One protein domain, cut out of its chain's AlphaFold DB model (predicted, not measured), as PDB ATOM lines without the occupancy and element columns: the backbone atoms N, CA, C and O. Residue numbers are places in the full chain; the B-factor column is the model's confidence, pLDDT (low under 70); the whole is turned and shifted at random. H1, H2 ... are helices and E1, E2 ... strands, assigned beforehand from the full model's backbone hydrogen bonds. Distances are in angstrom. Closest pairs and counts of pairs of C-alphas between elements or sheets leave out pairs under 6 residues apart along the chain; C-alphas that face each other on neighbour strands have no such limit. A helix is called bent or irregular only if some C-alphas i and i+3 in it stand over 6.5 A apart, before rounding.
ATOM      1  N   ILE A   4     264.227 288.483 181.138       90.44
ATOM      2  CA  ILE A   4     262.848 288.447 180.658       90.44
ATOM      3  C   ILE A   4     262.793 287.601 179.389       90.44
ATOM      4  O   ILE A   4     263.569 287.827 178.455       90.44
ATOM      5  N   VAL A   5     261.859 286.653 179.358       91.44
ATOM      6  CA  VAL A   5     261.451 285.931 178.149       91.44
ATOM      7  C   VAL A   5     260.092 286.451 177.717       91.44
ATOM      8  O   VAL A   5     259.194 286.601 178.545       91.44
ATOM      9  N   ILE A   6     259.940 286.712 176.423       90.50
ATOM     10  CA  ILE A   6     258.655 287.106 175.847       90.50
ATOM     11  C   ILE A   6     258.183 285.988 174.919       90.50
ATOM     12  O   ILE A   6     258.882 285.635 173.974       90.50
ATOM     13  N   ALA A   7     257.024 285.411 175.211       90.69
ATOM     14  CA  ALA A   7     256.388 284.381 174.409       90.69
ATOM     15  C   ALA A   7     255.337 285.027 173.504       90.69
ATOM     16  O   ALA A   7     254.425 285.665 174.015       90.69
ATOM     17  N   TYR A   8     255.468 284.884 172.190       86.81
ATOM     18  CA  TYR A   8     254.580 285.492 171.199       86.81
ATOM     19  C   TYR A   8     253.717 284.417 170.550       86.81
ATOM     20  O   TYR A   8     254.207 283.324 170.282       86.81
ATOM     21  N   GLU A   9     252.456 284.725 170.284       79.88
ATOM     22  CA  GLU A   9     251.588 283.888 169.458       79.88
ATOM     23  C   GLU A   9     252.087 283.844 168.001       79.88
ATOM     24  O   GLU A   9     252.173 284.883 167.354       79.88
ATOM     25  N   ASP A  10     252.386 282.647 167.484       70.31
ATOM     26  CA  ASP A  10     252.764 282.384 166.084       70.31
ATOM     27  C   ASP A  10     253.836 283.350 165.511       70.31
ATOM     28  O   ASP A  10     254.763 283.771 166.214       70.31
ATOM     29  N   ASP A  11     253.736 283.659 164.211       54.50
ATOM     30  CA  ASP A  11     254.658 284.450 163.385       54.50
ATOM     31  C   ASP A  11     254.644 285.960 163.708       54.50
ATOM     32  O   ASP A  11     255.202 286.768 162.968       54.50
ATOM     33  N   TYR A  12     254.064 286.391 164.837       57.50
ATOM     34  CA  TYR A  12     254.129 287.791 165.313       57.50
ATOM     35  C   TYR A  12     255.533 288.237 165.754       57.50
ATOM     36  O   TYR A  12     255.715 289.287 166.374       57.50
ATOM     37  N   TYR A  13     256.532 287.400 165.525       59.44
ATOM     38  CA  TYR A  13     257.539 287.187 166.532       59.44
ATOM     39  C   TYR A  13     258.772 288.075 166.358       59.44
ATOM     40  O   TYR A  13     259.252 288.641 167.339       59.44
ATOM     41  N   GLU A  14     259.300 288.246 165.149       67.88
ATOM     42  CA  GLU A  14     260.624 288.859 165.017       67.88
ATOM     43  C   GLU A  14     260.573 290.390 165.041       67.88
ATOM     44  O   GLU A  14     261.298 291.031 165.807       67.88
ATOM     45  N   GLU A  15     259.682 291.012 164.274       71.19
ATOM     46  CA  GLU A  15     259.652 292.467 164.116       71.19
ATOM     47  C   GLU A  15     259.056 293.176 165.328       71.19
ATOM     48  O   GLU A  15     259.606 294.182 165.788       71.19
ATOM     49  N   LEU A  16     257.984 292.630 165.909       75.00
ATOM     50  CA  LEU A  16     257.432 293.147 167.160       75.00
ATOM     51  C   LEU A  16     258.449 293.003 168.300       75.00
ATOM     52  O   LEU A  16     258.570 293.889 169.147       75.00
ATOM     53  N   HIS A  17     259.241 291.929 168.310       79.56
ATOM     54  CA  HIS A  17     260.318 291.774 169.279       79.56
ATOM     55  C   HIS A  17     261.421 292.822 169.102       79.56
ATOM     56  O   HIS A  17     261.877 293.414 170.086       79.56
ATOM     57  N   LEU A  18     261.820 293.120 167.863       79.12
ATOM     58  CA  LEU A  18     262.769 294.197 167.568       79.12
ATOM     59  C   LEU A  18     262.224 295.576 167.973       79.12
ATOM     60  O   LEU A  18     262.964 296.360 168.574       79.12
ATOM     61  N   LEU A  19     260.940 295.850 167.717       79.38
ATOM     62  CA  LEU A  19     260.253 297.067 168.158       79.38
ATOM     63  C   LEU A  19     260.319 297.229 169.674       79.38
ATOM     64  O   LEU A  19     260.755 298.263 170.177       79.38
ATOM     65  N   VAL A  20     259.919 296.190 170.406       82.62
ATOM     66  CA  VAL A  20     259.916 296.191 171.871       82.62
ATOM     67  C   VAL A  20     261.324 296.438 172.412       82.62
ATOM     68  O   VAL A  20     261.495 297.229 173.342       82.62
ATOM     69  N   LYS A  21     262.358 295.833 171.810       82.62
ATOM     70  CA  LYS A  21     263.755 296.096 172.191       82.62
ATOM     71  C   LYS A  21     264.154 297.555 171.963       82.62
ATOM     72  O   LYS A  21     264.779 298.132 172.849       82.62
ATOM     73  N   ALA A  22     263.782 298.155 170.832       81.12
ATOM     74  CA  ALA A  22     264.077 299.559 170.539       81.12
ATOM     75  C   ALA A  22     263.345 300.519 171.496       81.12
ATOM     76  O   ALA A  22     263.962 301.404 172.079       81.12
ATOM     77  N   LEU A  23     262.051 300.303 171.735       81.25
ATOM     78  CA  LEU A  23     261.249 301.135 172.639       81.25
ATOM     79  C   LEU A  23     261.743 301.087 174.089       81.25
ATOM     80  O   LEU A  23     261.727 302.093 174.798       81.25
ATOM     81  N   ARG A  24     262.213 299.922 174.544       85.25
ATOM     82  CA  ARG A  24     262.850 299.804 175.860       85.25
ATOM     83  C   ARG A  24     264.142 300.600 175.963       85.25
ATOM     84  O   ARG A  24     264.414 301.134 177.034       85.25
ATOM     85  N   GLN A  25     264.937 300.640 174.891       83.00
ATOM     86  CA  GLN A  25     266.160 301.444 174.847       83.00
ATOM     87  C   GLN A  25     265.827 302.932 174.963       83.00
ATOM     88  O   GLN A  25     266.447 303.612 175.773       83.00
ATOM     89  N   ASP A  26     264.803 303.406 174.246       81.12
ATOM     90  CA  ASP A  26     264.352 304.802 174.340       81.12
ATOM     91  C   ASP A  26     263.887 305.181 175.752       81.12
ATOM     92  O   ASP A  26     264.148 306.287 176.216       81.12
ATOM     93  N   ARG A  27     263.203 304.261 176.444       80.88
ATOM     94  CA  ARG A  27     262.717 304.457 177.819       80.88
ATOM     95  C   ARG A  27     263.758 304.144 178.901       80.88
ATOM     96  O   ARG A  27     263.447 304.271 180.080       80.88
ATOM     97  N   VAL A  28     264.966 303.714 178.526       83.38
ATOM     98  CA  VAL A  28     266.046 303.338 179.459       83.38
ATOM     99  C   VAL A  28     265.591 302.273 180.481       83.38
ATOM    100  O   VAL A  28     265.980 302.285 181.647       83.38
ATOM    101  N   LEU A  29     264.743 301.327 180.057       80.81
ATOM    102  CA  LEU A  29     264.117 300.373 180.981       80.81
ATOM    103  C   LEU A  29     265.102 299.298 181.477       80.81
ATOM    104  O   LEU A  29     265.715 298.605 180.650       80.81
ATOM    105  N   PRO A  30     265.205 299.065 182.802       71.44
ATOM    106  CA  PRO A  30     266.157 298.122 183.380       71.44
ATOM    107  C   PRO A  30     265.800 296.656 183.082       71.44
ATOM    108  O   PRO A  30     264.636 296.279 182.934       71.44
ATOM    109  N   GLY A  31     266.815 295.789 183.036       72.50
ATOM    110  CA  GLY A  31     266.666 294.358 182.740       72.50
ATOM    111  C   GLY A  31     266.910 294.000 181.271       72.50
ATOM    112  O   GLY A  31     266.879 294.849 180.384       72.50
ATOM    113  N   MET A  32     267.192 292.722 181.020       74.69
ATOM    114  CA  MET A  32     267.525 292.205 179.695       74.69
ATOM    115  C   MET A  32     266.397 291.320 179.178       74.69
ATOM    116  O   MET A  32     266.108 290.274 179.759       74.69
ATOM    117  N   ILE A  33     265.798 291.720 178.054       71.25
ATOM    118  CA  ILE A  33     265.051 290.780 177.217       71.25
ATOM    119  C   ILE A  33     266.080 289.839 176.606       71.25
ATOM    120  O   ILE A  33     266.931 290.265 175.822       71.25
ATOM    121  N   VAL A  34     266.029 288.579 177.020       66.50
ATOM    122  CA  VAL A  34     267.055 287.596 176.668       66.50
ATOM    123  C   VAL A  34     266.708 286.900 175.365       66.50
ATOM    124  O   VAL A  34     267.576 286.675 174.525       66.50
ATOM    125  N   GLU A  35     265.437 286.557 175.204       74.81
ATOM    126  CA  GLU A  35     264.974 285.752 174.093       74.81
ATOM    127  C   GLU A  35     263.475 285.946 173.929       74.81
ATOM    128  O   GLU A  35     262.733 286.105 174.906       74.81
ATOM    129  N   GLY A  36     263.039 285.931 172.685       79.75
ATOM    130  CA  GLY A  36     261.646 285.779 172.376       79.75
ATOM    131  C   GLY A  36     261.344 284.341 171.922       79.75
ATOM    132  O   GLY A  36     262.221 283.622 171.432       79.75
ATOM    133  N   ARG A  37     260.127 283.862 172.165       83.06
ATOM    134  CA  ARG A  37     259.749 282.469 171.911       83.06
ATOM    135  C   ARG A  37     258.410 282.419 171.177       83.06
ATOM    136  O   ARG A  37     257.431 282.877 171.755       83.06
ATOM    137  N   PRO A  38     258.337 281.866 169.959       84.38
ATOM    138  CA  PRO A  38     257.051 281.654 169.313       84.38
ATOM    139  C   PRO A  38     256.295 280.520 170.017       84.38
ATOM    140  O   PRO A  38     256.881 279.497 170.385       84.38
ATOM    141  N   VAL A  39     254.991 280.697 170.184       85.12
ATOM    142  CA  VAL A  39     254.037 279.704 170.679       85.12
ATOM    143  C   VAL A  39     253.060 279.444 169.549       85.12
ATOM    144  O   VAL A  39     252.314 280.338 169.162       85.12
ATOM    145  N   ARG A  40     253.094 278.228 168.993       80.31
ATOM    146  CA  ARG A  40     252.271 277.897 167.828       80.31
ATOM    147  C   ARG A  40     250.801 277.801 168.209       80.31
ATOM    148  O   ARG A  40     250.463 276.859 168.912       80.31
ATOM    149  N   GLY A  41     249.944 278.685 167.727       71.69
ATOM    150  CA  GLY A  41     248.532 278.754 168.083       71.69
ATOM    151  C   GLY A  41     248.271 279.199 169.530       71.69
ATOM    152  O   GLY A  41     248.871 278.716 170.492       71.69
ATOM    153  N   THR A  42     247.285 280.079 169.686       70.44
ATOM    154  CA  THR A  42     246.770 280.632 170.956       70.44
ATOM    155  C   THR A  42     246.534 279.602 172.065       70.44
ATOM    156  O   THR A  42     246.902 279.827 173.217       70.44
ATOM    157  N   GLY A  43     245.974 278.433 171.748       73.62
ATOM    158  CA  GLY A  43     245.689 277.399 172.750       73.62
ATOM    159  C   GLY A  43     246.940 276.793 173.407       73.62
ATOM    160  O   GLY A  43     246.866 276.267 174.519       73.62
ATOM    161  N   ASN A  44     248.112 276.891 172.770       86.56
ATOM    162  CA  ASN A  44     249.328 276.236 173.257       86.56
ATOM    163  C   ASN A  44     250.051 277.002 174.369       86.56
ATOM    164  O   ASN A  44     250.963 276.444 174.985       86.56
ATOM    165  N   PHE A  45     249.626 278.223 174.715       91.88
ATOM    166  CA  PHE A  45     250.193 278.936 175.864       91.88
ATOM    167  C   PHE A  45     250.051 278.146 177.171       91.88
ATOM    168  O   PHE A  45     250.966 278.186 177.993       91.88
ATOM    169  N   VAL A  46     248.970 277.377 177.349       92.69
ATOM    170  CA  VAL A  46     248.769 276.504 178.524       92.69
ATOM    171  C   VAL A  46     249.877 275.447 178.642       92.69
ATOM    172  O   VAL A  46     250.324 275.101 179.735       92.69
ATOM    173  N   HIS A  47     250.374 274.944 177.513       90.38
ATOM    174  CA  HIS A  47     251.403 273.907 177.487       90.38
ATOM    175  C   HIS A  47     252.825 274.484 177.520       90.38
ATOM    176  O   HIS A  47     253.692 273.953 178.217       90.38
ATOM    177  N   GLU A  48     253.069 275.594 176.820       92.06
ATOM    178  CA  GLU A  48     254.403 276.191 176.711       92.06
ATOM    179  C   GLU A  48     254.784 277.032 177.937       92.06
ATOM    180  O   GLU A  48     255.942 277.018 178.363       92.06
ATOM    181  N   THR A  49     253.833 277.722 178.575       93.06
ATOM    182  CA  THR A  49     254.128 278.632 179.699       93.06
ATOM    183  C   THR A  49     254.867 277.946 180.862       93.06
ATOM    184  O   THR A  49     255.905 278.466 181.292       93.06
ATOM    185  N   PRO A  50     254.447 276.760 181.360       94.06
ATOM    186  CA  PRO A  50     255.191 276.045 182.401       94.06
ATOM    187  C   PRO A  50     256.624 275.702 181.994       94.06
ATOM    188  O   PRO A  50     257.536 275.761 182.821       94.06
ATOM    189  N   ARG A  51     256.831 275.337 180.724       93.88
ATOM    190  CA  ARG A  51     258.148 274.993 180.186       93.88
ATOM    191  C   ARG A  51     259.050 276.221 180.168       93.88
ATOM    192  O   ARG A  51     260.185 276.138 180.637       93.88
ATOM    193  N   LEU A  52     258.549 277.355 179.689       93.31
ATOM    194  CA  LEU A  52     259.291 278.616 179.646       93.31
ATOM    195  C   LEU A  52     259.710 279.086 181.044       93.31
ATOM    196  O   LEU A  52     260.855 279.482 181.240       93.31
ATOM    197  N   LEU A  53     258.826 278.963 182.037       94.75
ATOM    198  CA  LEU A  53     259.096 279.365 183.424       94.75
ATOM    199  C   LEU A  53     260.161 278.510 184.135       94.75
ATOM    200  O   LEU A  53     260.719 278.953 185.145       94.75
ATOM    201  N   ARG A  54     260.424 277.290 183.649       93.94
ATOM    202  CA  ARG A  54     261.367 276.328 184.254       93.94
ATOM    203  C   ARG A  54     262.660 276.163 183.463       93.94
ATOM    204  O   ARG A  54     263.661 275.751 184.040       93.94
ATOM    205  N   THR A  55     262.646 276.440 182.160       92.19
ATOM    206  CA  THR A  55     263.792 276.179 181.280       92.19
ATOM    207  C   THR A  55     264.914 277.182 181.556       92.19
ATOM    208  O   THR A  55     264.700 278.384 181.397       92.19
ATOM    209  N   PRO A  56     266.123 276.722 181.931       90.81
ATOM    210  CA  PRO A  56     267.259 277.611 182.108       90.81
ATOM    211  C   PRO A  56     267.665 278.296 180.803       90.81
ATOM    212  O   PRO A  56     267.755 277.663 179.748       90.81
ATOM    213  N   LEU A  57     267.963 279.590 180.878       89.62
ATOM    214  CA  LEU A  57     268.415 280.371 179.732       89.62
ATOM    215  C   LEU A  57     269.871 280.034 179.397       89.62
ATOM    216  O   LEU A  57     270.700 279.815 180.283       89.62
ATOM    217  N   LYS A  58     270.225 280.041 178.106       85.50
ATOM    218  CA  LYS A  58     271.589 279.700 177.662       85.50
ATOM    219  C   LYS A  58     272.647 280.630 178.258       85.50
ATOM    220  O   LYS A  58     273.741 280.152 178.567       85.50
ATOM    221  N   GLN A  59     272.304 281.909 178.403       83.44
ATOM    222  CA  GLN A  59     273.173 283.003 178.829       83.44
ATOM    223  C   GLN A  59     273.416 282.997 180.341       83.44
ATOM    224  O   GLN A  59     274.543 283.212 180.767       83.44
ATOM    225  N   THR A  60     272.383 282.743 181.150       86.25
ATOM    226  CA  THR A  60     272.479 282.820 182.621       86.25
ATOM    227  C   THR A  60     272.555 281.466 183.310       86.25
ATOM    228  O   THR A  60     272.900 281.415 184.482       86.25
ATOM    229  N   LYS A  61     272.225 280.371 182.610       89.12
ATOM    230  CA  LYS A  61     272.057 279.017 183.172       89.12
ATOM    231  C   LYS A  61     271.001 278.925 184.281       89.12
ATOM    232  O   LYS A  61     270.926 277.908 184.963       89.12
ATOM    233  N   LEU A  62     270.157 279.946 184.420       90.94
ATOM    234  CA  LEU A  62     269.058 280.017 185.381       90.94
ATOM    235  C   LEU A  62     267.724 280.187 184.642       90.94
ATOM    236  O   LEU A  62     267.725 280.709 183.519       90.94
ATOM    237  N   PRO A  63     266.593 279.752 185.227       92.44
ATOM    238  CA  PRO A  63     265.267 280.073 184.703       92.44
ATOM    239  C   PRO A  63     265.050 281.592 184.602       92.44
ATOM    240  O   PRO A  63     265.687 282.346 185.340       92.44
ATOM    241  N   PRO A  64     264.152 282.058 183.717       92.69
ATOM    242  CA  PRO A  64     263.873 283.482 183.590       92.69
ATOM    243  C   PRO A  64     263.244 284.059 184.866       92.69
ATOM    244  O   PRO A  64     262.378 283.432 185.487       92.69
ATOM    245  N   ASP A  65     263.614 285.293 185.209       92.25
ATOM    246  CA  ASP A  65     262.974 286.043 186.300       92.25
ATOM    247  C   ASP A  65     261.517 286.392 185.960       92.25
ATOM    248  O   ASP A  65     260.683 286.547 186.851       92.25
ATOM    249  N   ARG A  66     261.207 286.526 184.664       92.25
ATOM    250  CA  ARG A  66     259.878 286.877 184.161       92.25
ATOM    251  C   ARG A  66     259.593 286.228 182.808       92.25
ATOM    252  O   ARG A  66     260.448 286.246 181.920       92.25
ATOM    253  N   VAL A  67     258.370 285.734 182.634       94.12
ATOM    254  CA  VAL A  67     257.814 285.324 181.337       94.12
ATOM    255  C   VAL A  67     256.614 286.213 181.025       94.12
ATOM    256  O   VAL A  67     255.714 286.346 181.852       94.12
ATOM    257  N   VAL A  68     256.618 286.834 179.847       93.19
ATOM    258  CA  VAL A  68     255.506 287.649 179.343       93.19
ATOM    259  C   VAL A  68     254.890 286.951 178.138       93.19
ATOM    260  O   VAL A  68     255.569 286.801 177.129       93.19
ATOM    261  N   CYS A  69     253.632 286.529 178.233       92.69
ATOM    262  CA  CYS A  69     252.890 285.949 177.114       92.69
ATOM    263  C   CYS A  69     252.128 287.044 176.362       92.69
ATOM    264  O   CYS A  69     251.386 287.813 176.975       92.69
ATOM    265  N   LEU A  70     252.321 287.108 175.048       89.44
ATOM    266  CA  LEU A  70     251.718 288.075 174.139       89.44
ATOM    267  C   LEU A  70     250.861 287.356 173.116       89.44
ATOM    268  O   LEU A  70     251.368 286.504 172.387       89.44
ATOM    269  N   ALA A  71     249.590 287.725 173.058       87.81
ATOM    270  CA  ALA A  71     248.638 287.143 172.127       87.81
ATOM    271  C   ALA A  71     247.737 288.215 171.509       87.81
ATOM    272  O   ALA A  71     247.565 289.301 172.071       87.81
ATOM    273  N   ASP A  72     247.172 287.899 170.352       82.81
ATOM    274  CA  ASP A  72     246.180 288.706 169.657       82.81
ATOM    275  C   ASP A  72     244.827 288.610 170.385       82.81
ATOM    276  O   ASP A  72     244.332 287.535 170.737       82.81
ATOM    277  N   ALA A  73     244.204 289.759 170.634       85.94
ATOM    278  CA  ALA A  73     242.901 289.847 171.277       85.94
ATOM    279  C   ALA A  73     241.731 289.689 170.283       85.94
ATOM    280  O   ALA A  73     240.571 289.753 170.688       85.94
ATOM    281  N   ASP A  74     241.986 289.493 168.985       79.88
ATOM    282  CA  ASP A  74     240.948 289.365 167.957       79.88
ATOM    283  C   ASP A  74     240.052 288.135 168.127       79.88
ATOM    284  O   ASP A  74     238.891 288.150 167.693       79.88
ATOM    285  N   ARG A  75     240.591 287.072 168.732       83.12
ATOM    286  CA  ARG A  75     239.908 285.795 168.971       83.12
ATOM    287  C   ARG A  75     240.036 285.386 170.438       83.12
ATOM    288  O   ARG A  75     240.702 284.402 170.757       83.12
ATOM    289  N   PRO A  76     239.389 286.120 171.355       88.88
ATOM    290  CA  PRO A  76     239.573 285.903 172.785       88.88
ATOM    291  C   PRO A  76     239.145 284.500 173.228       88.88
ATOM    292  O   PRO A  76     239.724 283.945 174.160       88.88
ATOM    293  N   GLN A  77     238.180 283.895 172.526       89.56
ATOM    294  CA  GLN A  77     237.726 282.534 172.787       89.56
ATOM    295  C   GLN A  77     238.801 281.461 172.567       89.56
ATOM    296  O   GLN A  77     238.686 280.380 173.145       89.56
ATOM    297  N   ASP A  78     239.828 281.749 171.761       87.56
ATOM    298  CA  ASP A  78     240.920 280.811 171.498       87.56
ATOM    299  C   ASP A  78     241.940 280.799 172.660       87.56
ATOM    300  O   ASP A  78     242.673 279.828 172.838       87.56
ATOM    301  N   LEU A  79     241.962 281.860 173.480       90.00
ATOM    302  CA  LEU A  79     242.810 281.994 174.673       90.00
ATOM    303  C   LEU A  79     242.073 281.632 175.966       90.00
ATOM    304  O   LEU A  79     242.674 281.089 176.891       90.00
ATOM    305  N   VAL A  80     240.780 281.960 176.050       92.81
ATOM    306  CA  VAL A  80     239.917 281.651 177.193       92.81
ATOM    307  C   VAL A  80     238.562 281.170 176.674       92.81
ATOM    308  O   VAL A  80     237.833 281.952 176.059       92.81
ATOM    309  N   PRO A  81     238.156 279.919 176.958       90.88
ATOM    310  CA  PRO A  81     236.876 279.400 176.499       90.88
ATOM    311  C   PRO A  81     235.706 280.308 176.897       90.88
ATOM    312  O   PRO A  81     235.520 280.612 178.074       90.88
ATOM    313  N   ARG A  82     234.878 280.686 175.912       90.19
ATOM    314  CA  ARG A  82     233.695 281.562 176.066       90.19
ATOM    315  C   ARG A  82     233.997 283.017 176.454       90.19
ATOM    316  O   ARG A  82     233.067 283.726 176.838       90.19
ATOM    317  N   ALA A  83     235.242 283.480 176.347       91.88
ATOM    318  CA  ALA A  83     235.522 284.898 176.529       91.88
ATOM    319  C   ALA A  83     234.767 285.748 175.488       91.88
ATOM    320  O   ALA A  83     234.704 285.371 174.313       91.88
ATOM    321  N   PRO A  84     234.167 286.879 175.903       90.69
ATOM    322  CA  PRO A  84     233.400 287.721 175.000       90.69
ATOM    323  C   PRO A  84     234.323 288.419 173.989       90.69
ATOM    324  O   PRO A  84     235.421 288.846 174.363       90.69
ATOM    325  N   PRO A  85     233.882 288.601 172.729       90.69
ATOM    326  CA  PRO A  85     234.602 289.431 171.771       90.69
ATOM    327  C   PRO A  85     234.678 290.878 172.271       90.69
ATOM    328  O   PRO A  85     233.885 291.297 173.118       90.69
ATOM    329  N   ALA A  86     235.604 291.664 171.717       88.88
ATOM    330  CA  ALA A  86     235.640 293.088 172.033       88.88
ATOM    331  C   ALA A  86     234.299 293.761 171.671       88.88
ATOM    332  O   ALA A  86     233.735 293.430 170.618       88.88
ATOM    333  N   PRO A  87     233.801 294.701 172.495       87.44
ATOM    334  CA  PRO A  87     232.496 295.309 172.281       87.44
ATOM    335  C   PRO A  87     232.420 296.021 170.925       87.44
ATOM    336  O   PRO A  87     233.326 296.762 170.538       87.44
ATOM    337  N   ALA A  88     231.330 295.793 170.191       82.56
ATOM    338  CA  ALA A  88     231.085 296.478 168.928       82.56
ATOM    339  C   ALA A  88     230.733 297.951 169.181       82.56
ATOM    340  O   ALA A  88     229.941 298.248 170.073       82.56
ATOM    341  N   GLY A  89     231.316 298.865 168.400       78.94
ATOM    342  CA  GLY A  89     231.043 300.304 168.513       78.94
ATOM    343  C   GLY A  89     231.521 300.956 169.817       78.94
ATOM    344  O   GLY A  89     231.097 302.067 170.117       78.94
ATOM    345  N   ALA A  90     232.369 300.279 170.600       81.50
ATOM    346  CA  ALA A  90     232.974 300.859 171.793       81.50
ATOM    347  C   ALA A  90     233.968 301.971 171.445       81.50
ATOM    348  O   ALA A  90     234.694 301.885 170.456       81.50
ATOM    349  N   ASP A  91     234.035 302.974 172.317       88.88
ATOM    350  CA  ASP A  91     235.115 303.953 172.314       88.88
ATOM    351  C   ASP A  91     236.434 303.350 172.843       88.88
ATOM    352  O   ASP A  91     236.501 302.205 173.313       88.88
ATOM    353  N   SER A  92     237.512 304.134 172.775       87.00
ATOM    354  CA  SER A  92     238.837 303.700 173.230       87.00
ATOM    355  C   SER A  92     238.855 303.293 174.710       87.00
ATOM    356  O   SER A  92     239.553 302.345 175.067       87.00
ATOM    357  N   ALA A  93     238.087 303.967 175.573       89.75
ATOM    358  CA  ALA A  93     238.087 303.705 177.012       89.75
ATOM    359  C   ALA A  93     237.391 302.376 177.346       89.75
ATOM    360  O   ALA A  93     237.889 301.584 178.149       89.75
ATOM    361  N   ALA A  94     236.270 302.087 176.685       91.00
ATOM    362  CA  ALA A  94     235.585 300.807 176.796       91.00
ATOM    363  C   ALA A  94     236.453 299.652 176.263       91.00
ATOM    364  O   ALA A  94     236.480 298.577 176.870       91.00
ATOM    365  N   LEU A  95     237.219 299.870 175.186       89.69
ATOM    366  CA  LEU A  95     238.195 298.889 174.695       89.69
ATOM    367  C   LEU A  95     239.357 298.671 175.675       89.69
ATOM    368  O   LEU A  95     239.779 297.528 175.862       89.69
ATOM    369  N   ASP A  96     239.863 299.732 176.313       90.69
ATOM    370  CA  ASP A  96     240.896 299.637 177.353       90.69
ATOM    371  C   ASP A  96     240.406 298.826 178.559       90.69
ATOM    372  O   ASP A  96     241.132 297.983 179.091       90.69
ATOM    373  N   GLN A  97     239.162 299.047 178.987       93.06
ATOM    374  CA  GLN A  97     238.572 298.288 180.083       93.06
ATOM    375  C   GLN A  97     238.377 296.817 179.702       93.06
ATOM    376  O   GLN A  97     238.720 295.928 180.483       93.06
ATOM    377  N   TRP A  98     237.862 296.553 178.498       93.75
ATOM    378  CA  TRP A  98     237.658 295.192 178.008       93.75
ATOM    379  C   TRP A  98     238.970 294.401 177.970       93.75
ATOM    380  O   TRP A  98     239.017 293.294 178.508       93.75
ATOM    381  N   VAL A  99     240.050 294.968 177.416       92.56
ATOM    382  CA  VAL A  99     241.324 294.240 177.299       92.56
ATOM    383  C   VAL A  99     241.949 293.952 178.665       92.56
ATOM    384  O   VAL A  99     242.485 292.869 178.861       92.56
ATOM    385  N   ARG A 100     241.812 294.855 179.648       92.69
ATOM    386  CA  ARG A 100     242.296 294.623 181.023       92.69
ATOM    387  C   ARG A 100     241.557 293.478 181.711       92.69
ATOM    388  O   ARG A 100     242.183 292.632 182.345       92.69
ATOM    389  N   VAL A 101     240.229 293.446 181.589       94.81
ATOM    390  CA  VAL A 101     239.408 292.351 182.135       94.81
ATOM    391  C   VAL A 101     239.757 291.034 181.444       94.81
ATOM    392  O   VAL A 101     239.888 290.003 182.105       94.81
ATOM    393  N   PHE A 102     239.949 291.072 180.127       94.69
ATOM    394  CA  PHE A 102     240.315 289.899 179.349       94.69
ATOM    395  C   PHE A 102     241.705 289.359 179.716       94.69
ATOM    396  O   PHE A 102     241.843 288.163 179.952       94.69
ATOM    397  N   GLU A 103     242.714 290.220 179.857       94.94
ATOM    398  CA  GLU A 103     244.058 289.842 180.313       94.94
ATOM    399  C   GLU A 103     244.038 289.198 181.704       94.94
ATOM    400  O   GLU A 103     244.689 288.176 181.912       94.94
ATOM    401  N   ALA A 104     243.267 289.749 182.647       95.50
ATOM    402  CA  ALA A 104     243.107 289.148 183.970       95.50
ATOM    403  C   ALA A 104     242.502 287.738 183.868       95.50
ATOM    404  O   ALA A 104     243.063 286.778 184.397       95.50
ATOM    405  N   SER A 105     241.418 287.592 183.099       96.44
ATOM    406  CA  SER A 105     240.778 286.295 182.869       96.44
ATOM    407  C   SER A 105     241.711 285.292 182.184       96.44
ATOM    408  O   SER A 105     241.706 284.111 182.539       96.44
ATOM    409  N   TRP A 106     242.529 285.744 181.233       95.69
ATOM    410  CA  TRP A 106     243.492 284.898 180.538       95.69
ATOM    411  C   TRP A 106     244.638 284.463 181.444       95.69
ATOM    412  O   TRP A 106     244.984 283.281 181.462       95.69
ATOM    413  N   LYS A 107     245.181 285.367 182.266       95.81
ATOM    414  CA  LYS A 107     246.189 285.012 183.271       95.81
ATOM    415  C   LYS A 107     245.656 283.952 184.235       95.81
ATOM    416  O   LYS A 107     246.335 282.950 184.455       95.81
ATOM    417  N   ASP A 108     244.448 284.141 184.758       96.75
ATOM    418  CA  ASP A 108     243.816 283.184 185.671       96.75
ATOM    419  C   ASP A 108     243.599 281.823 184.995       96.75
ATOM    420  O   ASP A 108     243.878 280.775 185.585       96.75
ATOM    421  N   HIS A 109     243.166 281.832 183.730       96.00
ATOM    422  CA  HIS A 109     243.029 280.625 182.924       96.00
ATOM    423  C   HIS A 109     244.370 279.892 182.768       96.00
ATOM    424  O   HIS A 109     244.448 278.704 183.075       96.00
ATOM    425  N   LEU A 110     245.442 280.592 182.382       95.44
ATOM    426  CA  LEU A 110     246.774 279.996 182.240       95.44
ATOM    427  C   LEU A 110     247.285 279.409 183.557       95.44
ATOM    428  O   LEU A 110     247.795 278.290 183.565       95.44
ATOM    429  N   VAL A 111     247.146 280.127 184.673       96.62
ATOM    430  CA  VAL A 111     247.584 279.639 185.990       96.62
ATOM    431  C   VAL A 111     246.852 278.352 186.363       96.62
ATOM    432  O   VAL A 111     247.493 277.380 186.775       96.62
ATOM    433  N   ARG A 112     245.528 278.323 186.172       96.12
ATOM    434  CA  ARG A 112     244.679 277.179 186.520       96.12
ATOM    435  C   ARG A 112     244.929 275.971 185.621       96.12
ATOM    436  O   ARG A 112     245.228 274.894 186.133       96.12
ATOM    437  N   GLU A 113     244.819 276.134 184.304       95.69
ATOM    438  CA  GLU A 113     244.925 275.013 183.358       95.69
ATOM    439  C   GLU A 113     246.346 274.446 183.303       95.69
ATOM    440  O   GLU A 113     246.537 273.232 183.219       95.69
ATOM    441  N   SER A 114     247.360 275.308 183.439       93.62
ATOM    442  CA  SER A 114     248.761 274.874 183.443       93.62
ATOM    443  C   SER A 114     249.253 274.424 184.826       93.62
ATOM    444  O   SER A 114     250.418 274.042 184.964       93.62
ATOM    445  N   LYS A 115     248.384 274.471 185.850       94.56
ATOM    446  CA  LYS A 115     248.663 274.083 187.245       94.56
ATOM    447  C   LYS A 115     249.944 274.728 187.786       94.56
ATOM    448  O   LYS A 115     250.831 274.046 188.309       94.56
ATOM    449  N   LEU A 116     250.081 276.040 187.599       96.06
ATOM    450  CA  LEU A 116     251.265 276.771 188.050       96.06
ATOM    451  C   LEU A 116     251.280 276.886 189.579       96.06
ATOM    452  O   LEU A 116     250.251 277.145 190.199       96.06
ATOM    453  N   SER A 117     252.461 276.724 190.183       95.69
ATOM    454  CA  SER A 117     252.663 277.097 191.585       95.69
ATOM    455  C   SER A 117     252.549 278.612 191.749       95.69
ATOM    456  O   SER A 117     252.755 279.357 190.789       95.69
ATOM    457  N   GLU A 118     252.290 279.077 192.970       95.62
ATOM    458  CA  GLU A 118     252.223 280.509 193.284       95.62
ATOM    459  C   GLU A 118     253.512 281.247 192.882       95.62
ATOM    460  O   GLU A 118     253.468 282.285 192.222       95.62
ATOM    461  N   GLU A 119     254.673 280.647 193.161       94.50
ATOM    462  CA  GLU A 119     255.975 281.178 192.747       94.50
ATOM    463  C   GLU A 119     256.085 281.312 191.218       94.50
ATOM    464  O   GLU A 119     256.517 282.346 190.706       94.50
ATOM    465  N   ALA A 120     255.668 280.296 190.459       94.69
ATOM    466  CA  ALA A 120     255.699 280.343 188.999       94.69
ATOM    467  C   ALA A 120     254.693 281.366 188.441       94.69
ATOM    468  O   ALA A 120     255.025 282.115 187.523       94.69
ATOM    469  N   ALA A 121     253.496 281.441 189.026       95.81
ATOM    470  CA  ALA A 121     252.457 282.399 188.660       95.81
ATOM    471  C   ALA A 121     252.880 283.856 188.928       95.81
ATOM    472  O   ALA A 121     252.533 284.747 188.151       95.81
ATOM    473  N   SER A 122     253.684 284.106 189.970       95.00
ATOM    474  CA  SER A 122     254.221 285.441 190.284       95.00
ATOM    475  C   SER A 122     255.173 285.987 189.208       95.00
ATOM    476  O   SER A 122     255.269 287.198 189.010       95.00
ATOM    477  N   ARG A 123     255.838 285.092 188.463       94.62
ATOM    478  CA  ARG A 123     256.747 285.428 187.356       94.62
ATOM    479  C   ARG A 123     256.040 285.519 186.000       94.62
ATOM    480  O   ARG A 123     256.671 285.931 185.025       94.62
ATOM    481  N   LEU A 124     254.758 285.147 185.930       95.81
ATOM    482  CA  LEU A 124     253.946 285.167 184.715       95.81
ATOM    483  C   LEU A 124     253.197 286.495 184.558       95.81
ATOM    484  O   LEU A 124     252.432 286.925 185.429       95.81
ATOM    485  N   TYR A 125     253.357 287.093 183.386       94.75
ATOM    486  CA  TYR A 125     252.598 288.249 182.936       94.75
ATOM    487  C   TYR A 125     251.994 287.952 181.574       94.75
ATOM    488  O   TYR A 125     252.535 287.166 180.799       94.75
ATOM    489  N   VAL A 126     250.876 288.599 181.290       93.69
ATOM    490  CA  VAL A 126     250.191 288.484 180.010       93.69
ATOM    491  C   VAL A 126     249.911 289.877 179.476       93.69
ATOM    492  O   VAL A 126     249.704 290.804 180.260       93.69
ATOM    493  N   CYS A 127     249.922 290.028 178.161       91.88
ATOM    494  CA  CYS A 127     249.424 291.222 177.501       91.88
ATOM    495  C   CYS A 127     248.740 290.813 176.198       91.88
ATOM    496  O   CYS A 127     249.285 290.041 175.410       91.88
ATOM    497  N   CYS A 128     247.526 291.310 176.005       90.12
ATOM    498  CA  CYS A 128     246.744 291.077 174.807       90.12
ATOM    499  C   CYS A 128     246.875 292.296 173.895       90.12
ATOM    500  O   CYS A 128     246.557 293.425 174.287       90.12
ATOM    501  N   MET A 129     247.326 292.058 172.672       85.62
ATOM    502  CA  MET A 129     247.429 293.072 171.632       85.62
ATOM    503  C   MET A 129     246.063 293.182 170.967       85.62
ATOM    504  O   MET A 129     245.575 292.212 170.399       85.62
ATOM    505  N   ARG A 130     245.402 294.341 171.046       83.50
ATOM    506  CA  ARG A 130     244.077 294.509 170.419       83.50
ATOM    507  C   ARG A 130     244.136 294.569 168.904       83.50
ATOM    508  O   ARG A 130     243.098 294.504 168.261       83.50
ATOM    509  N   TRP A 131     245.321 294.798 168.375       75.44
ATOM    510  CA  TRP A 131     245.563 295.183 167.007       75.44
ATOM    511  C   TRP A 131     246.455 294.153 166.338       75.44
ATOM    512  O   TRP A 131     247.299 293.529 166.987       75.44
ATOM    513  N   CYS A 225     249.035 302.687 169.177       84.12
ATOM    514  CA  CYS A 225     249.109 301.308 169.652       84.12
ATOM    515  C   CYS A 225     249.371 301.281 171.169       84.12
ATOM    516  O   CYS A 225     250.441 300.845 171.606       84.12
ATOM    517  N   PRO A 226     248.399 301.708 171.997       83.44
ATOM    518  CA  PRO A 226     248.566 301.839 173.449       83.44
ATOM    519  C   PRO A 226     248.956 300.530 174.154       83.44
ATOM    520  O   PRO A 226     249.573 300.562 175.218       83.44
ATOM    521  N   ASP A 227     248.665 299.370 173.557       85.56
ATOM    522  CA  ASP A 227     249.078 298.065 174.093       85.56
ATOM    523  C   ASP A 227     250.602 297.892 174.134       85.56
ATOM    524  O   ASP A 227     251.104 297.247 175.050       85.56
ATOM    525  N   LEU A 228     251.359 298.540 173.234       82.81
ATOM    526  CA  LEU A 228     252.822 298.597 173.350       82.81
ATOM    527  C   LEU A 228     253.247 299.342 174.616       82.81
ATOM    528  O   LEU A 228     254.209 298.947 175.262       82.81
ATOM    529  N   GLY A 229     252.530 300.407 174.986       83.88
ATOM    530  CA  GLY A 229     252.756 301.139 176.234       83.88
ATOM    531  C   GLY A 229     252.595 300.228 177.440       83.88
ATOM    532  O   GLY A 229     253.528 300.087 178.226       83.88
ATOM    533  N   ARG A 230     251.456 299.532 177.510       86.75
ATOM    534  CA  ARG A 230     251.149 298.581 178.590       86.75
ATOM    535  C   ARG A 230     252.165 297.441 178.646       86.75
ATOM    536  O   ARG A 230     252.625 297.076 179.726       86.75
ATOM    537  N   LEU A 231     252.567 296.920 177.486       86.81
ATOM    538  CA  LEU A 231     253.625 295.925 177.380       86.81
ATOM    539  C   LEU A 231     254.944 296.445 177.964       86.81
ATOM    540  O   LEU A 231     255.582 295.742 178.742       86.81
ATOM    541  N   LEU A 232     255.358 297.670 177.632       85.50
ATOM    542  CA  LEU A 232     256.581 298.255 178.187       85.50
ATOM    543  C   LEU A 232     256.505 298.415 179.708       85.50
ATOM    544  O   LEU A 232     257.483 298.094 180.375       85.50
ATOM    545  N   ASP A 233     255.353 298.810 180.249       86.12
ATOM    546  CA  ASP A 233     255.150 298.948 181.695       86.12
ATOM    547  C   ASP A 233     255.246 297.580 182.409       86.12
ATOM    548  O   ASP A 233     255.859 297.447 183.471       86.12
ATOM    549  N   VAL A 234     254.727 296.513 181.783       84.19
ATOM    550  CA  VAL A 234     254.901 295.117 182.235       84.19
ATOM    551  C   VAL A 234     256.358 294.666 182.128       84.19
ATOM    552  O   VAL A 234     256.831 293.845 182.916       84.19
ATOM    553  N   LEU A 235     257.091 295.179 181.150       81.12
ATOM    554  CA  LEU A 235     258.482 294.840 180.892       81.12
ATOM    555  C   LEU A 235     259.462 295.627 181.785       81.12
ATOM    556  O   LEU A 235     260.585 295.156 181.986       81.12
ATOM    557  N   GLY A 236     259.049 296.746 182.382       71.88
ATOM    558  CA  GLY A 236     259.777 297.446 183.442       71.88
ATOM    559  C   GLY A 236     259.141 298.788 183.834       71.88
ATOM    560  O   GLY A 236     258.803 299.560 182.941       71.88
TER     561      GLY A 236
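What this domain is: This is residues 4 to 131 and 225 to 236 of the 237 residues of an uncharacterized protein of Sorangium cellulosum (strain So ce56) (UniProt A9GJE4). A strongly twisted sheet of four parallel strands makes the core, with helices over both faces: H2 and H4 on one face, H1 and H6 on the other, three layers in all. H4, the longest helix, crosses edge strand E4 slantwise, and the two long links, from H2 to E3 and from H3 to H4, hold Lys 61 and Gly 89, whose C-alphas are the two farthest apart. The printed part has 140 residues with six named helices and four named strands in the order E1 H1 E2 H2 E3 H3 H4 H5 E4 H6; the sheet runs E2 E1 E3 E4, and the class is mixed, helices and strands. The whole is compact, with a radius of gyration of the C-alphas of 14.7 A, and spans 48 by 37 by 26 A.

How they stand to each other: The printed part begins with E1, residues 4 to 9, an inner strand. Its parallel neighbour E2, residues 32 to 39, is an edge strand, with N 8 and O 37 within hydrogen-bond range at 2.8 A. H1, residues 13 to 26, joins them in a strand-helix-strand unit, two parallel neighbour strands with a helix between, and its crossover is right-handed. H1 is on the sheet at a height over the sheet of 9.1 A, and its closest C-alphas to E2 are Tyr 13 and Pro 38, 6.2 A apart. H2, residues 42 to 54, is on the opposite face at a height over the sheet of 8.6 A, over E1 and along the strands at 14 degrees on the local plane. E3, residues 66 to 72, is the parallel neighbour of E1 on the side away from E2, with N 7 and O 68 within hydrogen-bond range at 2.8 A. E2, H2 and E3 form a split strand-helix-strand unit, with E1 between its strands and a right-handed crossover. H3, residues 76 to 79, touches residues 42 to 43 of H2, with the C-alphas of Thr 42 and Leu 79 closest at 5.6 A, and only grazes the sheet. H4, residues 92 to 113, is on the same face as H2 and touches it with residues 110 to 113 alone, the C-alphas of Val 46 and Leu 110 being closest at 5.5 A; they run the same way at a steep tilt of 61 degrees. H5, residues 118 to 122, only grazes the sheet. E4, residues 124 to 129, is the other edge strand, parallel to its neighbour E3, with N 127 and O 69 within hydrogen-bond range at 2.9 A; E3, H3, H4, H5 and E4 form another strand-helix-strand unit. H4 lies over E4, slantwise to the strands at 35 degrees on the local plane. H6, residues 226 to 235, is on the same face as H1 and touches its residues 20 to 24; the closest C-alphas are those of Arg 24 and Leu 232, 6.9 A apart, and the lines are about perpendicular at 74 degrees. H1 and H4 are apart. Every O i to N i+4 pair is within hydrogen-bond range in H1, H4, H5 and H6, against 5 of 9 in H2, while H3 is too short for such a pair.

Where its parts are: E1 begins at C-alpha 4, (262.848, 288.447, 180.658). From first to last C-alpha, E1 measures 16.5 A, H1 20.4 A, E2 20.5 A, H2 20.2 A and E3 20.0 A. H2 is irregular, but only just: C-alphas 43 and 46 are 6.6 A apart. H3 measures 5.4 A, H4 31.0 A, H5 6.1 A, E4 16.6 A and H6 14.2 A. H4 begins at C-alpha 92, (238.837, 303.700, 173.230), and H6 ends at C-alpha 235, (258.482, 294.840, 180.892).

The domain as a whole: The C-alphas of Lys 61 and Gly 89 are 48.5 A apart. Residues 132 to 224 are cut out, and C-alphas 131 and 225 are 7.6 A apart across the cut. Of the links printed whole, H2 to E3, with 11 residues, and H3 to H4, with 12, are long. The mean pLDDT of the printed part is 86.6; residues 11 to 14 and 34 are under 70.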